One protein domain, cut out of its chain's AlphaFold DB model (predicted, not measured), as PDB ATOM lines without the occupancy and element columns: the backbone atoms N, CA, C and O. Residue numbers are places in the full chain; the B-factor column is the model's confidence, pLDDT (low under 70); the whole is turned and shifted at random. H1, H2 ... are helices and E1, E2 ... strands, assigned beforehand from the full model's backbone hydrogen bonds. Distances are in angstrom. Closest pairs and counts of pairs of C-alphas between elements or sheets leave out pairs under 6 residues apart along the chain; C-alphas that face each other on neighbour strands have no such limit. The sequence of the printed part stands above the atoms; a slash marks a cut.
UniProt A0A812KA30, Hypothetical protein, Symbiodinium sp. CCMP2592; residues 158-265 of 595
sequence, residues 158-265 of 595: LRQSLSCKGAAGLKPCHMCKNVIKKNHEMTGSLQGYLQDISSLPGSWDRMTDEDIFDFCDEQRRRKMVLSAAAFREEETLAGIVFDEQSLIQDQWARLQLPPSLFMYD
ATOM      1  N   LEU A 158     330.174 178.079 260.734       90.81
ATOM      2  CA  LEU A 158     329.133 177.498 261.601       90.81
ATOM      3  C   LEU A 158     327.957 178.460 261.794       90.81
ATOM      4  O   LEU A 158     326.800 178.047 261.716       90.81
ATOM      5  N   ARG A 159     328.253 179.751 262.015       90.31
ATOM      6  CA  ARG A 159     327.235 180.792 262.151       90.31
ATOM      7  C   ARG A 159     326.345 180.846 260.906       90.31
ATOM      8  O   ARG A 159     325.132 180.894 261.054       90.31
ATOM      9  N   GLN A 160     326.923 180.832 259.708       88.81
ATOM     10  CA  GLN A 160     326.166 180.897 258.456       88.81
ATOM     11  C   GLN A 160     325.328 179.632 258.210       88.81
ATOM     12  O   GLN A 160     324.152 179.754 257.885       88.81
ATOM     13  N   SER A 161     325.877 178.430 258.432       89.44
ATOM     14  CA  SER A 161     325.135 177.173 258.198       89.44
ATOM     15  C   SER A 161     323.958 176.944 259.147       89.44
ATOM     16  O   SER A 161     322.972 176.326 258.759       89.44
ATOM     17  N   LEU A 162     324.052 177.441 260.382       92.69
ATOM     18  CA  LEU A 162     322.983 177.371 261.384       92.69
ATOM     19  C   LEU A 162     322.160 178.668 261.458       92.69
ATOM     20  O   LEU A 162     321.558 178.945 262.494       92.69
ATOM     21  N   SER A 163     322.208 179.504 260.413       93.19
ATOM     22  CA  SER A 163     321.558 180.824 260.312       93.19
ATOM     23  C   SER A 163     321.704 181.705 261.562       93.19
ATOM     24  O   SER A 163     320.875 182.564 261.848       93.19
ATOM     25  N   CYS A 164     322.761 181.522 262.348       91.50
ATOM     26  CA  CYS A 164     322.968 182.253 263.584       91.50
ATOM     27  C   CYS A 164     323.319 183.716 263.275       91.50
ATOM     28  O   CYS A 164     324.019 184.046 262.316       91.50
ATOM     29  N   LYS A 165     322.897 184.636 264.136       88.50
ATOM     30  CA  LYS A 165     323.178 186.072 264.006       88.50
ATOM     31  C   LYS A 165     324.546 186.459 264.592       88.50
ATOM     32  O   LYS A 165     325.058 187.548 264.339       88.50
ATOM     33  N   GLY A 166     325.173 185.544 265.338       83.62
ATOM     34  CA  GLY A 166     326.525 185.692 265.882       83.62
ATOM     35  C   GLY A 166     326.656 186.921 266.779       83.62
ATOM     36  O   GLY A 166     325.837 187.138 267.665       83.62
ATOM     37  N   ALA A 167     327.677 187.747 266.539       73.56
ATOM     38  CA  ALA A 167     327.920 188.964 267.319       73.56
ATOM     39  C   ALA A 167     326.838 190.056 267.152       73.56
ATOM     40  O   ALA A 167     326.759 190.951 267.989       73.56
ATOM     41  N   ALA A 168     326.010 189.981 266.101       82.69
ATOM     42  CA  ALA A 168     324.868 190.874 265.892       82.69
ATOM     43  C   ALA A 168     323.568 190.357 266.546       82.69
ATOM     44  O   ALA A 168     322.533 191.016 266.458       82.69
ATOM     45  N   GLY A 169     323.603 189.181 267.181       88.00
ATOM     46  CA  GLY A 169     322.512 188.636 267.985       88.00
ATOM     47  C   GLY A 169     322.754 188.785 269.486       88.00
ATOM     48  O   GLY A 169     323.866 189.043 269.950       88.00
ATOM     49  N   LEU A 170     321.700 188.559 270.265       91.69
ATOM     50  CA  LEU A 170     321.773 188.402 271.712       91.69
ATOM     51  C   LEU A 170     322.491 187.107 272.101       91.69
ATOM     52  O   LEU A 170     323.226 187.098 273.084       91.69
ATOM     53  N   LYS A 171     322.279 186.027 271.341       90.94
ATOM     54  CA  LYS A 171     322.794 184.688 271.635       90.94
ATOM     55  C   LYS A 171     324.000 184.342 270.753       90.94
ATOM     56  O   LYS A 171     323.827 184.089 269.562       90.94
ATOM     57  N   PRO A 172     325.227 184.300 271.307       89.69
ATOM     58  CA  PRO A 172     326.440 184.015 270.540       89.69
ATOM     59  C   PRO A 172     326.770 182.514 270.445       89.69
ATOM     60  O   PRO A 172     327.828 182.161 269.926       89.69
ATOM     61  N   CYS A 173     325.936 181.622 270.985       92.56
ATOM     62  CA  CYS A 173     326.178 180.181 271.032       92.56
ATOM     63  C   CYS A 173     324.919 179.409 270.630       92.56
ATOM     64  O   CYS A 173     323.859 179.629 271.214       92.56
ATOM     65  N   HIS A 174     325.044 178.490 269.667       91.56
ATOM     66  CA  HIS A 174     323.937 177.631 269.234       91.56
ATOM     67  C   HIS A 174     323.703 176.447 270.190       91.56
ATOM     68  O   HIS A 174     322.613 175.896 270.211       91.56
ATOM     69  N   MET A 175     324.694 176.088 271.017       94.00
ATOM     70  CA  MET A 175     324.618 174.962 271.962       94.00
ATOM     71  C   MET A 175     323.988 175.323 273.320       94.00
ATOM     72  O   MET A 175     323.749 174.430 274.131       94.00
ATOM     73  N   CYS A 176     323.718 176.606 273.600       94.69
ATOM     74  CA  CYS A 176     323.242 177.064 274.911       94.69
ATOM     75  C   CYS A 176     321.908 177.819 274.833       94.69
ATOM     76  O   CYS A 176     321.713 178.730 274.022       94.69
ATOM     77  N   LYS A 177     320.988 177.488 275.740       94.00
ATOM     78  CA  LYS A 177     319.689 178.156 275.885       94.00
ATOM     79  C   LYS A 177     319.809 179.519 276.547       94.00
ATOM     80  O   LYS A 177     319.240 180.485 276.040       94.00
ATOM     81  N   ASN A 178     320.576 179.596 277.626       95.62
ATOM     82  CA  ASN A 178     320.572 180.725 278.549       95.62
ATOM     83  C   ASN A 178     321.805 181.638 278.472       95.62
ATOM     84  O   ASN A 178     321.850 182.635 279.188       95.62
ATOM     85  N   VAL A 179     322.785 181.324 277.613       95.56
ATOM     86  CA  VAL A 179     324.010 182.125 277.456       95.56
ATOM     87  C   VAL A 179     323.824 183.229 276.412       95.56
ATOM     88  O   VAL A 179     323.615 182.955 275.227       95.56
ATOM     89  N   ILE A 180     323.944 184.483 276.852       95.31
ATOM     90  CA  ILE A 180     323.778 185.703 276.049       95.31
ATOM     91  C   ILE A 180     325.090 186.502 275.907       95.31
ATOM     92  O   ILE A 180     326.132 186.155 276.469       95.31
ATOM     93  N   LYS A 181     325.076 187.563 275.091       92.81
ATOM     94  CA  LYS A 181     326.232 188.442 274.855       92.81
ATOM     95  C   LYS A 181     326.687 189.116 276.160       92.81
ATOM     96  O   LYS A 181     325.861 189.493 276.986       92.81
ATOM     97  N   LYS A 182     328.005 189.292 276.307       92.25
ATOM     98  CA  LYS A 182     328.649 189.859 277.505       92.25
ATOM     99  C   LYS A 182     328.038 191.201 277.913       92.25
ATOM    100  O   LYS A 182     327.852 192.055 277.045       92.25
ATOM    101  N   ASN A 183     327.827 191.403 279.212       90.38
ATOM    102  CA  ASN A 183     327.314 192.632 279.814       90.38
ATOM    103  C   ASN A 183     325.950 193.082 279.243       90.38
ATOM    104  O   ASN A 183     325.715 194.281 279.089       90.38
ATOM    105  N   HIS A 184     325.042 192.157 278.900       92.75
ATOM    106  CA  HIS A 184     323.662 192.548 278.582       92.75
ATOM    107  C   HIS A 184     322.914 192.977 279.845       92.75
ATOM    108  O   HIS A 184     323.073 192.347 280.889       92.75
ATOM    109  N   GLU A 185     321.982 193.922 279.719       93.44
ATOM    110  CA  GLU A 185     321.049 194.313 280.793       93.44
ATOM    111  C   GLU A 185     320.146 193.165 281.294       93.44
ATOM    112  O   GLU A 185     319.562 193.257 282.365       93.44
ATOM    113  N   MET A 186     320.045 192.070 280.527       92.56
ATOM    114  CA  MET A 186     319.268 190.875 280.879       92.56
ATOM    115  C   MET A 186     320.122 189.791 281.557       92.56
ATOM    116  O   MET A 186     319.619 188.725 281.903       92.56
ATOM    117  N   THR A 187     321.419 190.034 281.761       92.56
ATOM    118  CA  THR A 187     322.280 189.108 282.508       92.56
ATOM    119  C   THR A 187     321.817 189.077 283.963       92.56
ATOM    120  O   THR A 187     321.679 190.120 284.594       92.56
ATOM    121  N   GLY A 188     321.532 187.889 284.495       92.50
ATOM    122  CA  GLY A 188     320.921 187.702 285.811       92.50
ATOM    123  C   GLY A 188     319.387 187.804 285.836       92.50
ATOM    124  O   GLY A 188     318.787 187.525 286.876       92.50
ATOM    125  N   SER A 189     318.719 188.144 284.725       93.00
ATOM    126  CA  SER A 189     317.249 188.129 284.669       93.00
ATOM    127  C   SER A 189     316.688 186.700 284.652       93.00
ATOM    128  O   SER A 189     317.436 185.726 284.544       93.00
ATOM    129  N   LEU A 190     315.357 186.571 284.736       90.56
ATOM    130  CA  LEU A 190     314.659 185.282 284.863       90.56
ATOM    131  C   LEU A 190     315.181 184.474 286.070       90.56
ATOM    132  O   LEU A 190     315.596 183.331 285.935       90.56
ATOM    133  N   GLN A 191     315.205 185.102 287.252       92.25
ATOM    134  CA  GLN A 191     315.685 184.495 288.508       92.25
ATOM    135  C   GLN A 191     317.142 183.985 288.433       92.25
ATOM    136  O   GLN A 191     317.488 182.969 289.028       92.25
ATOM    137  N   GLY A 192     318.010 184.684 287.693       91.56
ATOM    138  CA  GLY A 192     319.403 184.280 287.483       91.56
ATOM    139  C   GLY A 192     319.614 183.255 286.364       91.56
ATOM    140  O   GLY A 192     320.758 182.877 286.115       91.56
ATOM    141  N   TYR A 193     318.559 182.823 285.664       95.62
ATOM    142  CA  TYR A 193     318.676 181.857 284.572       95.62
ATOM    143  C   TYR A 193     319.515 182.392 283.407       95.62
ATOM    144  O   TYR A 193     320.364 181.658 282.909       95.62
ATOM    145  N   LEU A 194     319.338 183.653 282.983       96.00
ATOM    146  CA  LEU A 194     320.159 184.212 281.901       96.00
ATOM    147  C   LEU A 194     321.569 184.555 282.390       96.00
ATOM    148  O   LEU A 194     321.761 185.357 283.302       96.00
ATOM    149  N   GLN A 195     322.556 183.965 281.731       95.75
ATOM    150  CA  GLN A 195     323.982 184.087 282.012       95.75
ATOM    151  C   GLN A 195     324.670 184.683 280.784       95.75
ATOM    152  O   GLN A 195     324.193 184.488 279.672       95.75
ATOM    153  N   ASP A 196     325.801 185.370 280.927       94.62
ATOM    154  CA  ASP A 196     326.573 185.810 279.758       94.62
ATOM    155  C   ASP A 196     327.826 184.949 279.516       94.62
ATOM    156  O   ASP A 196     328.146 184.046 280.295       94.62
ATOM    157  N   ILE A 197     328.531 185.189 278.407       94.31
ATOM    158  CA  ILE A 197     329.739 184.442 278.008       94.31
ATOM    159  C   ILE A 197     330.926 184.486 279.003       94.31
ATOM    160  O   ILE A 197     331.941 183.839 278.733       94.31
ATOM    161  N   SER A 198     330.857 185.246 280.101       94.25
ATOM    162  CA  SER A 198     331.827 185.213 281.205       94.25
ATOM    163  C   SER A 198     331.498 184.196 282.298       94.25
ATOM    164  O   SER A 198     332.302 184.002 283.203       94.25
ATOM    165  N   SER A 199     330.316 183.583 282.263       94.94
ATOM    166  CA  SER A 199     329.929 182.529 283.204       94.94
ATOM    167  C   SER A 199     330.723 181.230 282.978       94.94
ATOM    168  O   SER A 199     331.389 181.048 281.955       94.94
ATOM    169  N   LEU A 200     330.655 180.311 283.946       95.25
ATOM    170  CA  LEU A 200     331.260 178.976 283.871       95.25
ATOM    171  C   LEU A 200     330.200 177.903 283.547       95.25
ATOM    172  O   LEU A 200     329.034 178.101 283.884       95.25
ATOM    173  N   PRO A 201     330.586 176.737 282.987       92.75
ATOM    174  CA  PRO A 201     329.644 175.729 282.480       92.75
ATOM    175  C   PRO A 201     328.577 175.207 283.449       92.75
ATOM    176  O   PRO A 201     327.538 174.731 283.003       92.75
ATOM    177  N   GLY A 202     328.805 175.288 284.764       91.44
ATOM    178  CA  GLY A 202     327.888 174.752 285.778       91.44
ATOM    179  C   GLY A 202     326.517 175.439 285.860       91.44
ATOM    180  O   GLY A 202     325.633 174.905 286.521       91.44
ATOM    181  N   SER A 203     326.330 176.594 285.213       90.94
ATOM    182  CA  SER A 203     325.044 177.305 285.127       90.94
ATOM    183  C   SER A 203     324.436 177.313 283.720       90.94
ATOM    184  O   SER A 203     323.486 178.057 283.477       90.94
ATOM    185  N   TRP A 204     324.972 176.541 282.767       95.69
ATOM    186  CA  TRP A 204     324.499 176.561 281.379       95.69
ATOM    187  C   TRP A 204     323.408 175.525 281.129       95.69
ATOM    188  O   TRP A 204     323.571 174.348 281.437       95.69
ATOM    189  N   ASP A 205     322.327 175.970 280.495       95.38
ATOM    190  CA  ASP A 205     321.282 175.101 279.969       95.38
ATOM    191  C   ASP A 205     321.540 174.812 278.481       95.38
ATOM    192  O   ASP A 205     321.934 175.695 277.705       95.38
ATOM    193  N   ARG A 206     321.357 173.553 278.084       94.75
ATOM    194  CA  ARG A 206     321.753 173.022 276.780       94.75
ATOM    195  C   ARG A 206     320.633 173.182 275.759       94.75
ATOM    196  O   ARG A 206     319.486 172.832 276.011       94.75
ATOM    197  N   MET A 207     320.995 173.644 274.569       94.25
ATOM    198  CA  MET A 207     320.103 173.633 273.415       94.25
ATOM    199  C   MET A 207     320.041 172.230 272.793       94.25
ATOM    200  O   MET A 207     321.087 171.649 272.494       94.25
ATOM    201  N   THR A 208     318.834 171.693 272.602       95.50
ATOM    202  CA  THR A 208     318.584 170.477 271.809       95.50
ATOM    203  C   THR A 208     318.245 170.828 270.359       95.50
ATOM    204  O   THR A 208     318.098 172.003 270.009       95.50
ATOM    205  N   ASP A 209     318.143 169.814 269.500       96.19
ATOM    206  CA  ASP A 209     317.749 170.007 268.103       96.19
ATOM    207  C   ASP A 209     316.277 170.431 268.015       96.19
ATOM    208  O   ASP A 209     315.941 171.376 267.302       96.19
ATOM    209  N   GLU A 210     315.423 169.802 268.825       95.88
ATOM    210  CA  GLU A 210     314.002 170.107 268.974       95.88
ATOM    211  C   GLU A 210     313.769 171.569 269.381       95.88
ATOM    212  O   GLU A 210     312.973 172.249 268.740       95.88
ATOM    213  N   ASP A 211     314.523 172.103 270.353       94.75
ATOM    214  CA  ASP A 211     314.399 173.514 270.763       94.75
ATOM    215  C   ASP A 211     314.670 174.493 269.602       94.75
ATOM    216  O   ASP A 211     314.037 175.548 269.498       94.75
ATOM    217  N   ILE A 212     315.631 174.164 268.730       93.69
ATOM    218  CA  ILE A 212     315.969 174.983 267.558       93.69
ATOM    219  C   ILE A 212     314.895 174.829 266.479       93.69
ATOM    220  O   ILE A 212     314.533 175.819 265.842       93.69
ATOM    221  N   PHE A 213     314.365 173.622 266.271       95.31
ATOM    222  CA  PHE A 213     313.315 173.363 265.285       95.31
ATOM    223  C   PHE A 213     311.993 174.036 265.661       95.31
ATOM    224  O   PHE A 213     311.421 174.734 264.820       95.31
ATOM    225  N   ASP A 214     311.568 173.915 266.920       94.31
ATOM    226  CA  ASP A 214     310.383 174.586 267.461       94.31
ATOM    227  C   ASP A 214     310.514 176.106 267.332       94.31
ATOM    228  O   ASP A 214     309.584 176.776 266.870       94.31
ATOM    229  N   PHE A 215     311.695 176.657 267.649       91.12
ATOM    230  CA  PHE A 215     311.975 178.072 267.427       91.12
ATOM    231  C   PHE A 215     311.872 178.457 265.940       91.12
ATOM    232  O   PHE A 215     311.226 179.451 265.611       91.12
ATOM    233  N   CYS A 216     312.472 177.688 265.028       93.50
ATOM    234  CA  CYS A 216     312.446 177.986 263.592       93.50
ATOM    235  C   CYS A 216     311.025 177.936 263.006       93.50
ATOM    236  O   CYS A 216     310.669 178.780 262.178       93.50
ATOM    237  N   ASP A 217     310.204 176.984 263.452       94.62
ATOM    238  CA  ASP A 217     308.817 176.826 263.011       94.62
ATOM    239  C   ASP A 217     307.873 177.865 263.646       94.62
ATOM    240  O   ASP A 217     306.880 178.258 263.026       94.62
ATOM    241  N   GLU A 218     308.168 178.347 264.858       94.38
ATOM    242  CA  GLU A 218     307.527 179.526 265.459       94.38
ATOM    243  C   GLU A 218     307.909 180.804 264.701       94.38
ATOM    244  O   GLU A 218     307.025 181.554 264.289       94.38
ATOM    245  N   GLN A 219     309.197 181.011 264.421       93.44
ATOM    246  CA  GLN A 219     309.705 182.154 263.659       93.44
ATOM    247  C   GLN A 219     309.053 182.229 262.265       93.44
ATOM    248  O   GLN A 219     308.606 183.300 261.848       93.44
ATOM    249  N   ARG A 220     308.882 181.091 261.573       93.19
ATOM    250  CA  ARG A 220     308.129 181.016 260.305       93.19
ATOM    251  C   ARG A 220     306.673 181.464 260.460       93.19
ATOM    252  O   ARG A 220     306.167 182.207 259.622       93.19
ATOM    253  N   ARG A 221     305.989 181.039 261.530       94.50
ATOM    254  CA  ARG A 221     304.604 181.454 261.816       94.50
ATOM    255  C   ARG A 221     304.524 182.951 262.119       94.50
ATOM    256  O   ARG A 221     303.677 183.643 261.559       94.50
ATOM    257  N   ARG A 222     305.450 183.476 262.922       94.25
ATOM    258  CA  ARG A 222     305.520 184.896 263.296       94.25
ATOM    259  C   ARG A 222     305.884 185.819 262.144       94.25
ATOM    260  O   ARG A 222     305.366 186.932 262.095       94.25
ATOM    261  N   LYS A 223     306.686 185.360 261.179       93.75
ATOM    262  CA  LYS A 223     307.022 186.112 259.958       93.75
ATOM    263  C   LYS A 223     305.789 186.594 259.185       93.75
ATOM    264  O   LYS A 223     305.844 187.652 258.566       93.75
ATOM    265  N   MET A 224     304.686 185.843 259.242       93.81
ATOM    266  CA  MET A 224     303.422 186.177 258.574       93.81
ATOM    267  C   MET A 224     302.566 187.206 259.331       93.81
ATOM    268  O   MET A 224     301.624 187.742 258.753       93.81
ATOM    269  N   VAL A 225     302.855 187.470 260.612       95.88
ATOM    270  CA  VAL A 225     301.990 188.263 261.512       95.88
ATOM    271  C   VAL A 225     302.700 189.509 262.059       95.88
ATOM    272  O   VAL A 225     302.067 190.539 262.280       95.88
ATOM    273  N   LEU A 226     304.017 189.440 262.278       95.69
ATOM    274  CA  LEU A 226     304.815 190.547 262.802       95.69
ATOM    275  C   LEU A 226     305.194 191.559 261.716       95.69
ATOM    276  O   LEU A 226     305.466 191.217 260.565       95.69
ATOM    277  N   SER A 227     305.313 192.827 262.115       96.75
ATOM    278  CA  SER A 227     305.886 193.859 261.251       96.75
ATOM    279  C   SER A 227     307.363 193.574 260.953       96.75
ATOM    280  O   SER A 227     308.086 192.985 261.760       96.75
ATOM    281  N   ALA A 228     307.865 194.075 259.822       94.94
ATOM    282  CA  ALA A 228     309.270 193.913 259.442       94.94
ATOM    283  C   ALA A 228     310.271 194.559 260.428       94.94
ATOM    284  O   ALA A 228     311.471 194.312 260.315       94.94
ATOM    285  N   ALA A 229     309.820 195.409 261.358       96.00
ATOM    286  CA  ALA A 229     310.643 195.929 262.451       96.00
ATOM    287  C   ALA A 229     310.666 194.951 263.637       96.00
ATOM    288  O   ALA A 229     311.740 194.476 263.998       96.00
ATOM    289  N   ALA A 230     309.490 194.570 264.153       95.81
ATOM    290  CA  ALA A 230     309.354 193.626 265.266       95.81
ATOM    291  C   ALA A 230     309.997 192.261 264.955       95.81
ATOM    292  O   ALA A 230     310.661 191.669 265.799       95.81
ATOM    293  N   PHE A 231     309.890 191.793 263.711       95.62
ATOM    294  CA  PHE A 231     310.530 190.549 263.290       95.62
ATOM    295  C   PHE A 231     312.072 190.623 263.307       95.62
ATOM    296  O   PHE A 231     312.737 189.677 263.720       95.62
ATOM    297  N   ARG A 232     312.667 191.763 262.918       93.69
ATOM    298  CA  ARG A 232     314.131 191.967 262.992       93.69
ATOM    299  C   ARG A 232     314.634 192.051 264.434       93.69
ATOM    300  O   ARG A 232     315.782 191.684 264.705       93.69
ATOM    301  N   GLU A 233     313.799 192.537 265.346       92.94
ATOM    302  CA  GLU A 233     314.058 192.510 266.785       92.94
ATOM    303  C   GLU A 233     314.006 191.074 267.326       92.94
ATOM    304  O   GLU A 233     314.955 190.646 267.979       92.94
ATOM    305  N   GLU A 234     312.997 190.282 266.948       92.31
ATOM    306  CA  GLU A 234     312.895 188.860 267.306       92.31
ATOM    307  C   GLU A 234     314.124 188.047 266.866       92.31
ATOM    308  O   GLU A 234     314.736 187.370 267.691       92.31
ATOM    309  N   GLU A 235     314.570 188.181 265.612       92.75
ATOM    310  CA  GLU A 235     315.827 187.570 265.142       92.75
ATOM    311  C   GLU A 235     317.047 187.991 265.983       92.75
ATOM    312  O   GLU A 235     318.023 187.251 266.120       92.75
ATOM    313  N   THR A 236     317.032 189.219 266.513       91.75
ATOM    314  CA  THR A 236     318.114 189.757 267.348       91.75
ATOM    315  C   THR A 236     318.090 189.140 268.739       91.75
ATOM    316  O   THR A 236     319.135 188.692 269.205       91.75
ATOM    317  N   LEU A 237     316.918 189.048 269.368       88.75
ATOM    318  CA  LEU A 237     316.727 188.429 270.681       88.75
ATOM    319  C   LEU A 237     316.976 186.910 270.643       88.75
ATOM    320  O   LEU A 237     317.656 186.371 271.514       88.75
ATOM    321  N   ALA A 238     316.504 186.220 269.606       86.31
ATOM    322  CA  ALA A 238     316.750 184.792 269.423       86.31
ATOM    323  C   ALA A 238     318.197 184.481 269.009       86.31
ATOM    324  O   ALA A 238     318.734 183.425 269.344       86.31
ATOM    325  N   GLY A 239     318.841 185.394 268.276       90.56
ATOM    326  CA  GLY A 239     320.153 185.161 267.678       90.56
ATOM    327  C   GLY A 239     320.123 184.237 266.455       90.56
ATOM    328  O   GLY A 239     321.172 183.713 266.091       90.56
ATOM    329  N   ILE A 240     318.964 184.061 265.812       91.69
ATOM    330  CA  ILE A 240     318.766 183.268 264.585       91.69
ATOM    331  C   ILE A 240     318.102 184.158 263.527       91.69
ATOM    332  O   ILE A 240     317.095 184.815 263.791       91.69
ATOM    333  N   VAL A 241     318.693 184.187 262.337       92.94
ATOM    334  CA  VAL A 241     318.213 184.875 261.133       92.94
ATOM    335  C   VAL A 241     317.244 183.961 260.394       92.94
ATOM    336  O   VAL A 241     317.513 182.770 260.235       92.94
ATOM    337  N   PHE A 242     316.134 184.517 259.917       94.06
ATOM    338  CA  PHE A 242     315.183 183.771 259.106       94.06
ATOM    339  C   PHE A 242     315.558 183.832 257.625       94.06
ATOM    340  O   PHE A 242     315.548 184.901 257.013       94.06
ATOM    341  N   ASP A 243     315.826 182.670 257.042       91.81
ATOM    342  CA  ASP A 243     315.991 182.478 255.603       91.81
ATOM    343  C   ASP A 243     315.269 181.188 255.198       91.81
ATOM    344  O   ASP A 243     315.623 180.102 255.661       91.81
ATOM    345  N   GLU A 244     314.253 181.315 254.345       90.44
ATOM    346  CA  GLU A 244     313.403 180.216 253.869       90.44
ATOM    347  C   GLU A 244     314.191 179.123 253.135       90.44
ATOM    348  O   GLU A 244     313.749 177.977 253.108       90.44
ATOM    349  N   GLN A 245     315.360 179.456 252.579       88.75
ATOM    350  CA  GLN A 245     316.243 178.523 251.872       88.75
ATOM    351  C   GLN A 245     317.347 177.939 252.770       88.75
ATOM    352  O   GLN A 245     318.154 177.129 252.311       88.75
ATOM    353  N   SER A 246     317.402 178.332 254.048       90.88
ATOM    354  CA  SER A 246     318.446 177.871 254.963       90.88
ATOM    355  C   SER A 246     318.223 176.446 255.474       90.88
ATOM    356  O   SER A 246     317.099 175.977 255.660       90.88
ATOM    357  N   LEU A 247     319.335 175.772 255.775       91.00
ATOM    358  CA  LEU A 247     319.388 174.372 256.204       91.00
ATOM    359  C   LEU A 247     318.492 174.059 257.413       91.00
ATOM    360  O   LEU A 247     317.939 172.967 257.475       91.00
ATOM    361  N   ILE A 248     318.342 174.995 258.357       92.81
ATOM    362  CA  ILE A 248     317.517 174.816 259.566       92.81
ATOM    363  C   ILE A 248     316.017 175.070 259.327       92.81
ATOM    364  O   ILE A 248     315.179 174.637 260.121       92.81
ATOM    365  N   GLN A 249     315.673 175.779 258.248       93.56
ATOM    366  CA  GLN A 249     314.291 176.060 257.860       93.56
ATOM    367  C   GLN A 249     313.734 174.947 256.959       93.56
ATOM    368  O   GLN A 249     312.571 174.574 257.123       93.56
ATOM    369  N   ASP A 250     314.549 174.346 256.089       93.69
ATOM    370  CA  ASP A 250     314.143 173.169 255.315       93.69
ATOM    371  C   ASP A 250     313.881 171.953 256.230       93.69
ATOM    372  O   ASP A 250     314.744 171.500 256.991       93.69
ATOM    373  N   GLN A 251     312.659 171.414 256.156       91.94
ATOM    374  CA  GLN A 251     312.190 170.334 257.030       91.94
ATOM    375  C   GLN A 251     312.942 169.013 256.832       91.94
ATOM    376  O   GLN A 251     313.031 168.223 257.771       91.94
ATOM    377  N   TRP A 252     313.470 168.747 255.636       93.25
ATOM    378  CA  TRP A 252     314.210 167.524 255.346       93.25
ATOM    379  C   TRP A 252     315.694 167.689 255.684       93.25
ATOM    380  O   TRP A 252     316.268 166.834 256.365       93.25
ATOM    381  N   ALA A 253     316.308 168.799 255.266       90.81
ATOM    382  CA  ALA A 253     317.729 169.067 255.453       90.81
ATOM    383  C   ALA A 253     318.101 169.157 256.937       90.81
ATOM    384  O   ALA A 253     319.079 168.527 257.349       90.81
ATOM    385  N   ARG A 254     317.286 169.831 257.763       92.81
ATOM    386  CA  ARG A 254     317.519 169.935 259.214       92.81
ATOM    387  C   ARG A 254     317.476 168.586 259.938       92.81
ATOM    388  O   ARG A 254     318.128 168.425 260.959       92.81
ATOM    389  N   LEU A 255     316.763 167.593 259.392       92.75
ATOM    390  CA  LEU A 255     316.745 166.220 259.917       92.75
ATOM    391  C   LEU A 255     317.950 165.385 259.450       92.75
ATOM    392  O   LEU A 255     318.346 164.449 260.142       92.75
ATOM    393  N   GLN A 256     318.554 165.710 258.300       89.75
ATOM    394  CA  GLN A 256     319.805 165.077 257.854       89.75
ATOM    395  C   GLN A 256     321.037 165.676 258.547       89.75
ATOM    396  O   GLN A 256     322.015 164.971 258.798       89.75
ATOM    397  N   LEU A 257     320.987 166.977 258.841       92.19
ATOM    398  CA  LEU A 257     322.053 167.767 259.449       92.19
ATOM    399  C   LEU A 257     321.517 168.565 260.652       92.19
ATOM    400  O   LEU A 257     321.481 169.794 260.598       92.19
ATOM    401  N   PRO A 258     321.092 167.900 261.741       94.44
ATOM    402  CA  PRO A 258     320.624 168.603 262.925       94.44
ATOM    403  C   PRO A 258     321.767 169.381 263.608       94.44
ATOM    404  O   PRO A 258     322.927 168.947 263.540       94.44
ATOM    405  N   PRO A 259     321.473 170.512 264.281       93.69
ATOM    406  CA  PRO A 259     322.463 171.341 264.977       93.69
ATOM    407  C   PRO A 259     323.424 170.574 265.900       93.69
ATOM    408  O   PRO A 259     324.595 170.930 265.983       93.69
ATOM    409  N   SER A 260     322.999 169.480 266.532       93.19
ATOM    410  CA  SER A 260     323.821 168.638 267.411       93.19
ATOM    411  C   SER A 260     324.942 167.849 266.712       93.19
ATOM    412  O   SER A 260     325.777 167.239 267.399       93.19
ATOM    413  N   LEU A 261     324.986 167.855 265.372       92.75
ATOM    414  CA  LEU A 261     326.132 167.390 264.579       92.75
ATOM    415  C   LEU A 261     327.196 168.479 264.383       92.75
ATOM    416  O   LEU A 261     328.332 168.151 264.035       92.75
ATOM    417  N   PHE A 262     326.853 169.753 264.564       93.50
ATOM    418  CA  PHE A 262     327.772 170.857 264.327       93.50
ATOM    419  C   PHE A 262     328.725 171.012 265.516       93.50
ATOM    420  O   PHE A 262     328.335 171.037 266.680       93.50
ATOM    421  N   MET A 263     330.016 171.056 265.203       93.06
ATOM    422  CA  MET A 263     331.117 171.019 266.152       93.06
ATOM    423  C   MET A 263     331.931 172.298 266.039       93.06
ATOM    424  O   MET A 263     332.417 172.637 264.957       93.06
ATOM    425  N   TYR A 264     332.150 172.970 267.168       93.56
ATOM    426  CA  TYR A 264     333.142 174.033 267.238       93.56
ATOM    427  C   TYR A 264     334.550 173.498 266.963       93.56
ATOM    428  O   TYR A 264     334.946 172.474 267.518       93.56
ATOM    429  N   ASP A 265     335.315 174.238 266.162       93.00
ATOM    430  CA  ASP A 265     336.725 173.960 265.912       93.00
ATOM    431  C   ASP A 265     337.658 174.595 266.958       93.00
ATOM    432  O   ASP A 265     337.727 175.819 267.133       93.00
TER     433      ASP A 265
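What this domain is: This is residues 158 to 265 of the 595 residues of the protein "Hypothetical protein" of Symbiodinium sp. CCMP2592 (UniProt A0A812KA30). Little regular structure: a body mostly of loops, with H2 and the shorter H3, which folds back beside it, on one side and the winding stretch 162 to 208 filling the other. H1, H4 and E1 are short pieces. The 108 printed residues hold H1, H2, H3, H4 and E1 in that order, mostly helix, with 35 residues in named elements. It is compact, radius of gyration of the C-alphas 13.9 A, spanning 35 by 33 by 21 A.

How they stand to each other: H1, residues 158 to 161, and E1, residues 262 to 264, come closest at the C-alphas of Leu 158 and Phe 262, 7.3 A. E1 pairs with no named strand. H2, residues 209 to 223, and H3, residues 230 to 238, are close but not clearly touching, Lys 223 to Phe 231 being their closest C-alphas at 6.6 A. They run opposite ways at a shallow tilt of 11 degrees. H4, residues 253 to 256, and H2 are near each other. In H2 and H3 every O i to N i+4 pair is within hydrogen-bond range; H1 and H4 are too short for one.

Where its parts are: H2, 21.0 A long, begins at C-alpha 209 (317.749, 170.007, 268.103); H3, 12.2 A, ends at C-alpha 238 (316.750, 184.792, 269.423).

The domain as a whole: The links H1 to H2 and H3 to H4 are long. The printed part has no cut, and no printed residue is under 70 in pLDDT.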